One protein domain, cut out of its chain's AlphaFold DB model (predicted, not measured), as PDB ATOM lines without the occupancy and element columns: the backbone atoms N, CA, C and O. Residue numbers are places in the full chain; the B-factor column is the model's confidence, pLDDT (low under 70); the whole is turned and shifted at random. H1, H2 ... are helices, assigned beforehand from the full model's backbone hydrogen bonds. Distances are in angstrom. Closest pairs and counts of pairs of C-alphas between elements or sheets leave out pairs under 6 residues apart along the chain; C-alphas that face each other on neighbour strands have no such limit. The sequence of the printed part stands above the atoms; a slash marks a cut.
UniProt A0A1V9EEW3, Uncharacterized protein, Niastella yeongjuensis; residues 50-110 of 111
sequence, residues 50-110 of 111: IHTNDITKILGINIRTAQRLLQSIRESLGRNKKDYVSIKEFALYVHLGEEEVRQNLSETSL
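What this domain is: This is residues 50 to 110 of the 111 residues of an uncharacterized protein of Niastella yeongjuensis (UniProt A0A1V9EEW3). Four helices form a rough ring, each steeply angled or about perpendicular to the next: the longest, H2, meets H1, H1 meets H4, H4 meets H3, and H3 comes back close to H2, where the ring is loosely closed. The link of residues 77 to 86 leads from the end of H2 back to H3. The printed part has 61 residues, with four named helices in the order H1, H2, H3, H4 and no named strand; the class is all helix. It is compact, with a radius of gyration of the C-alphas of 11.1 A, and elongated, spanning 34 by 21 by 18 A.

Where its parts are: Find C-alpha 63 at (-10.614, 9.623, -49.956); from there H2, residues 63 to 76, runs 19.9 A to C-alpha 76 at (4.644, 21.454, -54.841). Before it comes H1, residues 52 to 59, 10.6 A long. After it, look for H3, residues 87 to 94, 10.7 A, and H4, residues 98 to 107, 15.1 A, ending at C-alpha 107 at (-0.070, -4.472, -42.614).

How they stand to each other: Start at H2: it touches H1, about perpendicular at 83 degrees, with the closest C-alphas, Thr 52 and Ala 66, 5.7 A apart. H1 touches H4 at C-alphas 58 and 104, the closest, 6.3 A apart, at a steep tilt of 67 degrees, opposite ways. H4 touches H3, closest C-alphas Ala 91 and Glu 98 at 5.5 A, at a steep tilt of 61 degrees, opposite ways. H2 and H3 are close but not clearly touching: the closest C-alphas, Ile 73 and Tyr 93, are 7.0 A apart. H1 and H3 are apart, as are H2 and H4. In H1, H2, H3 and H4 every O i to N i+4 pair is within hydrogen-bond range.

The domain as a whole: Look to Gly 78 and Leu 110 for the two C-alphas farthest apart, 35.3 A. The printed part has no cut, and no link is long. Residues 106 to 110 have pLDDT under 70.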
ATOM      1  N   ILE A  50       3.171   5.669 -53.247       89.31
ATOM      2  CA  ILE A  50       2.006   5.844 -52.384       89.31
ATOM      3  C   ILE A  50       0.735   6.050 -53.210       89.31
ATOM      4  O   ILE A  50       0.706   6.821 -54.177       89.31
ATOM      5  N   HIS A  51      -0.338   5.365 -52.826       91.00
ATOM      6  CA  HIS A  51      -1.655   5.562 -53.414       91.00
ATOM      7  C   HIS A  51      -2.583   6.314 -52.468       91.00
ATOM      8  O   HIS A  51      -2.396   6.360 -51.255       91.00
ATOM      9  N   THR A  52      -3.665   6.847 -53.028       92.19
ATOM     10  CA  THR A  52      -4.719   7.517 -52.261       92.19
ATOM     11  C   THR A  52      -5.243   6.653 -51.115       92.19
ATOM     12  O   THR A  52      -5.415   7.154 -50.010       92.19
ATOM     13  N   ASN A  53      -5.468   5.359 -51.363       90.62
ATOM     14  CA  ASN A  53      -5.979   4.432 -50.350       90.62
ATOM     15  C   ASN A  53      -5.010   4.262 -49.174       90.62
ATOM     16  O   ASN A  53      -5.441   4.020 -48.049       90.62
ATOM     17  N   ASP A  54      -3.713   4.393 -49.428       89.12
ATOM     18  CA  ASP A  54      -2.700   4.290 -48.387       89.12
ATOM     19  C   ASP A  54      -2.727   5.554 -47.531       89.12
ATOM     20  O   ASP A  54      -2.826   5.468 -46.314       89.12
ATOM     21  N   ILE A  55      -2.792   6.732 -48.161       90.69
ATOM     22  CA  ILE A  55      -2.922   8.019 -47.459       90.69
ATOM     23  C   ILE A  55      -4.169   8.038 -46.569       90.69
ATOM     24  O   ILE A  55      -4.102   8.495 -45.430       90.69
ATOM     25  N   THR A  56      -5.304   7.520 -47.051       92.44
ATOM     26  CA  THR A  56      -6.519   7.442 -46.226       92.44
ATOM     27  C   THR A  56      -6.348   6.554 -45.003       92.44
ATOM     28  O   THR A  56      -6.928   6.848 -43.966       92.44
ATOM     29  N   LYS A  57      -5.551   5.484 -45.108       89.69
ATOM     30  CA  LYS A  57      -5.284   4.574 -43.989       89.69
ATOM     31  C   LYS A  57      -4.297   5.183 -43.003       89.69
ATOM     32  O   LYS A  57      -4.558   5.149 -41.812       89.69
ATOM     33  N   ILE A  58      -3.225   5.789 -43.511       88.31
ATOM     34  CA  ILE A  58      -2.170   6.413 -42.705       88.31
ATOM     35  C   ILE A  58      -2.719   7.607 -41.917       88.31
ATOM     36  O   ILE A  58      -2.469   7.724 -40.725       88.31
ATOM     37  N   LEU A  59      -3.472   8.495 -42.574       89.06
ATOM     38  CA  LEU A  59      -3.945   9.743 -41.961       89.06
ATOM     39  C   LEU A  59      -5.373   9.657 -41.404       89.06
ATOM     40  O   LEU A  59      -5.839  10.608 -40.783       89.06
ATOM     41  N   GLY A  60      -6.110   8.574 -41.670       89.56
ATOM     42  CA  GLY A  60      -7.510   8.437 -41.246       89.56
ATOM     43  C   GLY A  60      -8.470   9.435 -41.910       89.56
ATOM     44  O   GLY A  60      -9.543   9.718 -41.382       89.56
ATOM     45  N   ILE A  61      -8.093   9.999 -43.061       93.44
ATOM     46  CA  ILE A  61      -8.878  11.024 -43.763       93.44
ATOM     47  C   ILE A  61      -9.758  10.434 -44.865       93.44
ATOM     48  O   ILE A  61      -9.517   9.348 -45.392       93.44
ATOM     49  N   ASN A  62     -10.760  11.206 -45.287       95.81
ATOM     50  CA  ASN A  62     -11.606  10.845 -46.420       95.81
ATOM     51  C   ASN A  62     -10.797  10.769 -47.734       95.81
ATOM     52  O   ASN A  62      -9.893  11.571 -47.982       95.81
ATOM     53  N   ILE A  63     -11.203   9.864 -48.629       95.00
ATOM     54  CA  ILE A  63     -10.614   9.623 -49.956       95.00
ATOM     55  C   ILE A  63     -10.495  10.920 -50.763       95.00
ATOM     56  O   ILE A  63      -9.463  11.164 -51.384       95.00
ATOM     57  N   ARG A  64     -11.513  11.791 -50.734       96.50
ATOM     58  CA  ARG A  64     -11.475  13.076 -51.461       96.50
ATOM     59  C   ARG A  64     -10.379  14.007 -50.943       96.50
ATOM     60  O   ARG A  64      -9.718  14.673 -51.737       96.50
ATOM     61  N   THR A  65     -10.179  14.043 -49.629       96.06
ATOM     62  CA  THR A  65      -9.129  14.846 -48.994       96.06
ATOM     63  C   THR A  65      -7.756  14.271 -49.319       96.06
ATOM     64  O   THR A  65      -6.869  15.020 -49.713       96.06
ATOM     65  N   ALA A  66      -7.605  12.944 -49.281       94.94
ATOM     66  CA  ALA A  66      -6.376  12.272 -49.697       94.94
ATOM     67  C   ALA A  66      -6.024  12.539 -51.171       94.94
ATOM     68  O   ALA A  66      -4.867  12.801 -51.489       94.94
ATOM     69  N   GLN A  67      -7.010  12.540 -52.079       94.62
ATOM     70  CA  GLN A  67      -6.794  12.893 -53.490       94.62
ATOM     71  C   GLN A  67      -6.313  14.336 -53.656       94.62
ATOM     72  O   GLN A  67      -5.386  14.581 -54.426       94.62
ATOM     73  N   ARG A  68      -6.934  15.281 -52.938       95.06
ATOM     74  CA  ARG A  68      -6.517  16.690 -52.948       95.06
ATOM     75  C   ARG A  68      -5.098  16.850 -52.420       95.06
ATOM     76  O   ARG A  68      -4.301  17.512 -53.063       95.06
ATOM     77  N   LEU A  69      -4.777  16.187 -51.315       93.94
ATOM     78  CA  LEU A  69      -3.449  16.223 -50.716       93.94
ATOM     79  C   LEU A  69      -2.385  15.675 -51.679       93.94
ATOM     80  O   LEU A  69      -1.368  16.321 -51.898       93.94
ATOM     81  N   LEU A  70      -2.651  14.543 -52.336       93.44
ATOM     82  CA  LEU A  70      -1.744  13.964 -53.333       93.44
ATOM     83  C   LEU A  70      -1.557  14.902 -54.543       93.44
ATOM     84  O   LEU A  70      -0.457  15.019 -55.080       93.44
ATOM     85  N   GLN A  71      -2.610  15.618 -54.943       94.06
ATOM     86  CA  GLN A  71      -2.529  16.637 -55.988       94.06
ATOM     87  C   GLN A  71      -1.689  17.852 -55.555       94.06
ATOM     88  O   GLN A  71      -0.834  18.281 -56.323       94.06
ATOM     89  N   SER A  72      -1.862  18.346 -54.327       93.81
ATOM     90  CA  SER A  72      -1.048  19.438 -53.774       93.81
ATOM     91  C   SER A  72       0.431  19.062 -53.660       93.81
ATOM     92  O   SER A  72       1.295  19.875 -53.972       93.81
ATOM     93  N   ILE A  73       0.737  17.810 -53.300       93.69
ATOM     94  CA  ILE A  73       2.119  17.305 -53.292       93.69
ATOM     95  C   ILE A  73       2.726  17.362 -54.698       93.69
ATOM     96  O   ILE A  73       3.845  17.839 -54.871       93.69
ATOM     97  N   ARG A  74       1.987  16.910 -55.720       93.19
ATOM     98  CA  ARG A  74       2.456  16.960 -57.115       93.19
ATOM     99  C   ARG A  74       2.720  18.385 -57.582       93.19
ATOM    100  O   ARG A  74       3.714  18.616 -58.262       93.19
ATOM    101  N   GLU A  75       1.845  19.317 -57.213       93.12
ATOM    102  CA  GLU A  75       1.986  20.740 -57.536       93.12
ATOM    103  C   GLU A  75       3.217  21.349 -56.860       93.12
ATOM    104  O   GLU A  75       3.997  22.022 -57.529       93.12
ATOM    105  N   SER A  76       3.450  21.029 -55.584       91.88
ATOM    106  CA  SER A  76       4.644  21.454 -54.841       91.88
ATOM    107  C   SER A  76       5.945  20.948 -55.482       91.88
ATOM    108  O   SER A  76       6.934  21.672 -55.567       91.88
ATOM    109  N   LEU A  77       5.931  19.722 -56.013       89.69
ATOM    110  CA  LEU A  77       7.075  19.113 -56.701       89.69
ATOM    111  C   LEU A  77       7.218  19.548 -58.175       89.69
ATOM    112  O   LEU A  77       8.163  19.122 -58.839       89.69
ATOM    113  N   GLY A  78       6.275  20.324 -58.722       91.31
ATOM    114  CA  GLY A  78       6.252  20.692 -60.144       91.31
ATOM    115  C   GLY A  78       6.020  19.508 -61.098       91.31
ATOM    116  O   GLY A  78       6.419  19.556 -62.261       91.31
ATOM    117  N   ARG A  79       5.407  18.422 -60.615       88.62
ATOM    118  CA  ARG A  79       5.151  17.185 -61.372       88.62
ATOM    119  C   ARG A  79       3.813  17.236 -62.106       88.62
ATOM    120  O   ARG A  79       2.894  17.975 -61.745       88.62
ATOM    121  N   ASN A  80       3.654  16.375 -63.107       88.81
ATOM    122  CA  ASN A  80       2.377  16.237 -63.796       88.81
ATOM    123  C   ASN A  80       1.339  15.528 -62.914       88.81
ATOM    124  O   ASN A  80       1.645  14.677 -62.081       88.81
ATOM    125  N   LYS A  81       0.053  15.794 -63.181       83.56
ATOM    126  CA  LYS A  81      -1.094  15.197 -62.462       83.56
ATOM    127  C   LYS A  81      -1.145  13.664 -62.503       83.56
ATOM    128  O   LYS A  81      -1.918  13.059 -61.767       83.56
ATOM    129  N   LYS A  82      -0.392  13.034 -63.403       86.00
ATOM    130  CA  LYS A  82      -0.346  11.577 -63.576       86.00
ATOM    131  C   LYS A  82       0.917  10.948 -62.996       86.00
ATOM    132  O   LYS A  82       1.002   9.725 -62.982       86.00
ATOM    133  N   ASP A  83       1.849  11.754 -62.500       89.50
ATOM    134  CA  ASP A  83       3.108  11.247 -61.980       89.50
ATOM    135  C   ASP A  83       2.898  10.545 -60.637       89.50
ATOM    136  O   ASP A  83       1.976  10.844 -59.858       89.50
ATOM    137  N   TYR A  84       3.760   9.568 -60.391       90.75
ATOM    138  CA  TYR A  84       3.800   8.843 -59.134       90.75
ATOM    139  C   TYR A  84       4.484   9.685 -58.065       90.75
ATOM    140  O   TYR A  84       5.411  10.436 -58.353       90.75
ATOM    141  N   VAL A  85       4.013   9.527 -56.833       90.94
ATOM    142  CA  VAL A  85       4.624  10.120 -55.646       90.94
ATOM    143  C   VAL A  85       5.216   8.978 -54.837       90.94
ATOM    144  O   VAL A  85       4.544   7.974 -54.571       90.94
ATOM    145  N   SER A  86       6.491   9.098 -54.495       91.44
ATOM    146  CA  SER A  86       7.179   8.133 -53.647       91.44
ATOM    147  C   SER A  86       6.799   8.314 -52.178       91.44
ATOM    148  O   SER A  86       6.380   9.388 -51.741       91.44
ATOM    149  N   ILE A  87       6.995   7.258 -51.390       88.75
ATOM    150  CA  ILE A  87       6.790   7.301 -49.934       88.75
ATOM    151  C   ILE A  87       7.644   8.395 -49.281       88.75
ATOM    152  O   ILE A  87       7.169   9.080 -48.381       88.75
ATOM    153  N   LYS A  88       8.877   8.590 -49.763       88.56
ATOM    154  CA  LYS A  88       9.803   9.593 -49.227       88.56
ATOM    155  C   LYS A  88       9.289  11.010 -49.442       88.56
ATOM    156  O   LYS A  88       9.237  11.796 -48.506       88.56
ATOM    157  N   GLU A  89       8.858  11.319 -50.664       90.38
ATOM    158  CA  GLU A  89       8.307  12.636 -51.006       90.38
ATOM    159  C   GLU A  89       7.048  12.945 -50.190       90.38
ATOM    160  O   GLU A  89       6.881  14.060 -49.701       90.38
ATOM    161  N   PHE A  90       6.180  11.947 -49.998       91.69
ATOM    162  CA  PHE A  90       5.003  12.092 -49.148       91.69
ATOM    163  C   PHE A  90       5.373  12.336 -47.680       91.69
ATOM    164  O   PHE A  90       4.850  13.267 -47.069       91.69
ATOM    165  N   ALA A  91       6.280  11.529 -47.122       90.31
ATOM    166  CA  ALA A  91       6.716  11.651 -45.734       90.31
ATOM    167  C   ALA A  91       7.330  13.034 -45.457       90.31
ATOM    168  O   ALA A  91       6.974  13.681 -44.475       90.31
ATOM    169  N   LEU A  92       8.160  13.530 -46.381       90.06
ATOM    170  CA  LEU A  92       8.744  14.870 -46.307       90.06
ATOM    171  C   LEU A  92       7.685  15.977 -46.334       90.06
ATOM    172  O   LEU A  92       7.806  16.942 -45.584       90.06
ATOM    173  N   TYR A  93       6.650  15.843 -47.167       90.62
ATOM    174  CA  TYR A  93       5.603  16.860 -47.294       90.62
ATOM    175  C   TYR A  93       4.690  16.944 -46.066       90.62
ATOM    176  O   TYR A  93       4.286  18.033 -45.670       90.62
ATOM    177  N   VAL A  94       4.331  15.801 -45.474       88.62
ATOM    178  CA  VAL A  94       3.440  15.760 -44.296       88.62
ATOM    179  C   VAL A  94       4.236  15.854 -42.984       88.62
ATOM    180  O   VAL A  94       3.647  15.941 -41.913       88.62
ATOM    181  N   HIS A  95       5.572  15.881 -43.058       87.12
ATOM    182  CA  HIS A  95       6.476  15.849 -41.905       87.12
ATOM    183  C   HIS A  95       6.273  14.614 -41.010       87.12
ATOM    184  O   HIS A  95       6.396  14.694 -39.789       87.12
ATOM    185  N   LEU A  96       5.970  13.466 -41.623       85.00
ATOM    186  CA  LEU A  96       5.907  12.169 -40.940       85.00
ATOM    187  C   LEU A  96       7.227  11.412 -41.105       85.00
ATOM    188  O   LEU A  96       7.955  11.598 -42.082       85.00
ATOM    189  N   GLY A  97       7.515  10.504 -40.171       81.31
ATOM    190  CA  GLY A  97       8.630   9.572 -40.314       81.31
ATOM    191  C   GLY A  97       8.377   8.573 -41.447       81.31
ATOM    192  O   GLY A  97       7.300   7.980 -41.533       81.31
ATOM    193  N   GLU A  98       9.374   8.333 -42.308       76.19
ATOM    194  CA  GLU A  98       9.270   7.325 -43.380       76.19
ATOM    195  C   GLU A  98       8.903   5.931 -42.837       76.19
ATOM    196  O   GLU A  98       8.184   5.177 -43.494       76.19
ATOM    197  N   GLU A  99       9.384   5.600 -41.637       72.31
ATOM    198  CA  GLU A  99       9.165   4.309 -40.981       72.31
ATOM    199  C   GLU A  99       7.687   4.082 -40.631       72.31
ATOM    200  O   GLU A  99       7.142   3.015 -40.914       72.31
ATOM    201  N   GLU A 100       6.997   5.110 -40.129       74.88
ATOM    202  CA  GLU A 100       5.567   5.039 -39.799       74.88
ATOM    203  C   GLU A 100       4.723   4.800 -41.055       74.88
ATOM    204  O   GLU A 100       3.795   3.984 -41.068       74.88
ATOM    205  N   VAL A 101       5.079   5.468 -42.155       80.56
ATOM    206  CA  VAL A 101       4.394   5.314 -43.443       80.56
ATOM    207  C   VAL A 101       4.592   3.900 -44.001       80.56
ATOM    208  O   VAL A 101       3.645   3.287 -44.500       80.56
ATOM    209  N   ARG A 102       5.806   3.344 -43.892       78.75
ATOM    210  CA  ARG A 102       6.113   1.979 -44.353       78.75
ATOM    211  C   ARG A 102       5.411   0.910 -43.524       78.75
ATOM    212  O   ARG A 102       4.922  -0.066 -44.099       78.75
ATOM    213  N   GLN A 103       5.328   1.094 -42.210       75.81
ATOM    214  CA  GLN A 103       4.682   0.140 -41.314       75.81
ATOM    215  C   GLN A 103       3.200  -0.038 -41.674       75.81
ATOM    216  O   GLN A 103       2.757  -1.163 -41.924       75.81
ATOM    217  N   ASN A 104       2.488   1.071 -41.884       73.12
ATOM    218  CA  ASN A 104       1.075   1.077 -42.276       73.12
ATOM    219  C   ASN A 104       0.803   0.431 -43.652       73.12
ATOM    220  O   ASN A 104      -0.249  -0.177 -43.870       73.12
ATOM    221  N   LEU A 105       1.753   0.517 -44.590       72.19
ATOM    222  CA  LEU A 105       1.650  -0.126 -45.909       72.19
ATOM    223  C   LEU A 105       1.825  -1.652 -45.854       72.19
ATOM    224  O   LEU A 105       1.248  -2.377 -46.669       72.19
ATOM    225  N   SER A 106       2.641  -2.150 -44.923       61.84
ATOM    226  CA  SER A 106       2.963  -3.578 -44.815       61.84
ATOM    227  C   SER A 106       1.799  -4.405 -44.252       61.84
ATOM    228  O   SER A 106       1.477  -5.478 -44.777       61.84
ATOM    229  N   GLU A 107       1.088  -3.850 -43.269       57.09
ATOM    230  CA  GLU A 107      -0.070  -4.472 -42.614       57.09
ATOM    231  C   GLU A 107      -1.255  -4.659 -43.568       57.09
ATOM    232  O   GLU A 107      -2.077  -5.560 -43.408       57.09
ATOM    233  N   THR A 108      -1.308  -3.875 -44.649       54.47
ATOM    234  CA  THR A 108      -2.415  -3.911 -45.607       54.47
ATOM    235  C   THR A 108      -2.478  -5.191 -46.452       54.47
ATOM    236  O   THR A 108      -3.426  -5.377 -47.214       54.47
ATOM    237  N   SER A 109      -1.473  -6.067 -46.360       47.28
ATOM    238  CA  SER A 109      -1.400  -7.322 -47.118       47.28
ATOM    239  C   SER A 109      -1.956  -8.552 -46.381       47.28
ATOM    240  O   SER A 109      -1.939  -9.644 -46.955       47.28
ATOM    241  N   LEU A 110      -2.451  -8.395 -45.144       43.25
ATOM    242  CA  LEU A 110      -2.891  -9.508 -44.287       43.25
ATOM    243  C   LEU A 110      -4.408  -9.649 -44.078       43.25
ATOM    244  O   LEU A 110      -4.809 -10.574 -43.375       43.25
TER     245      LEU A 110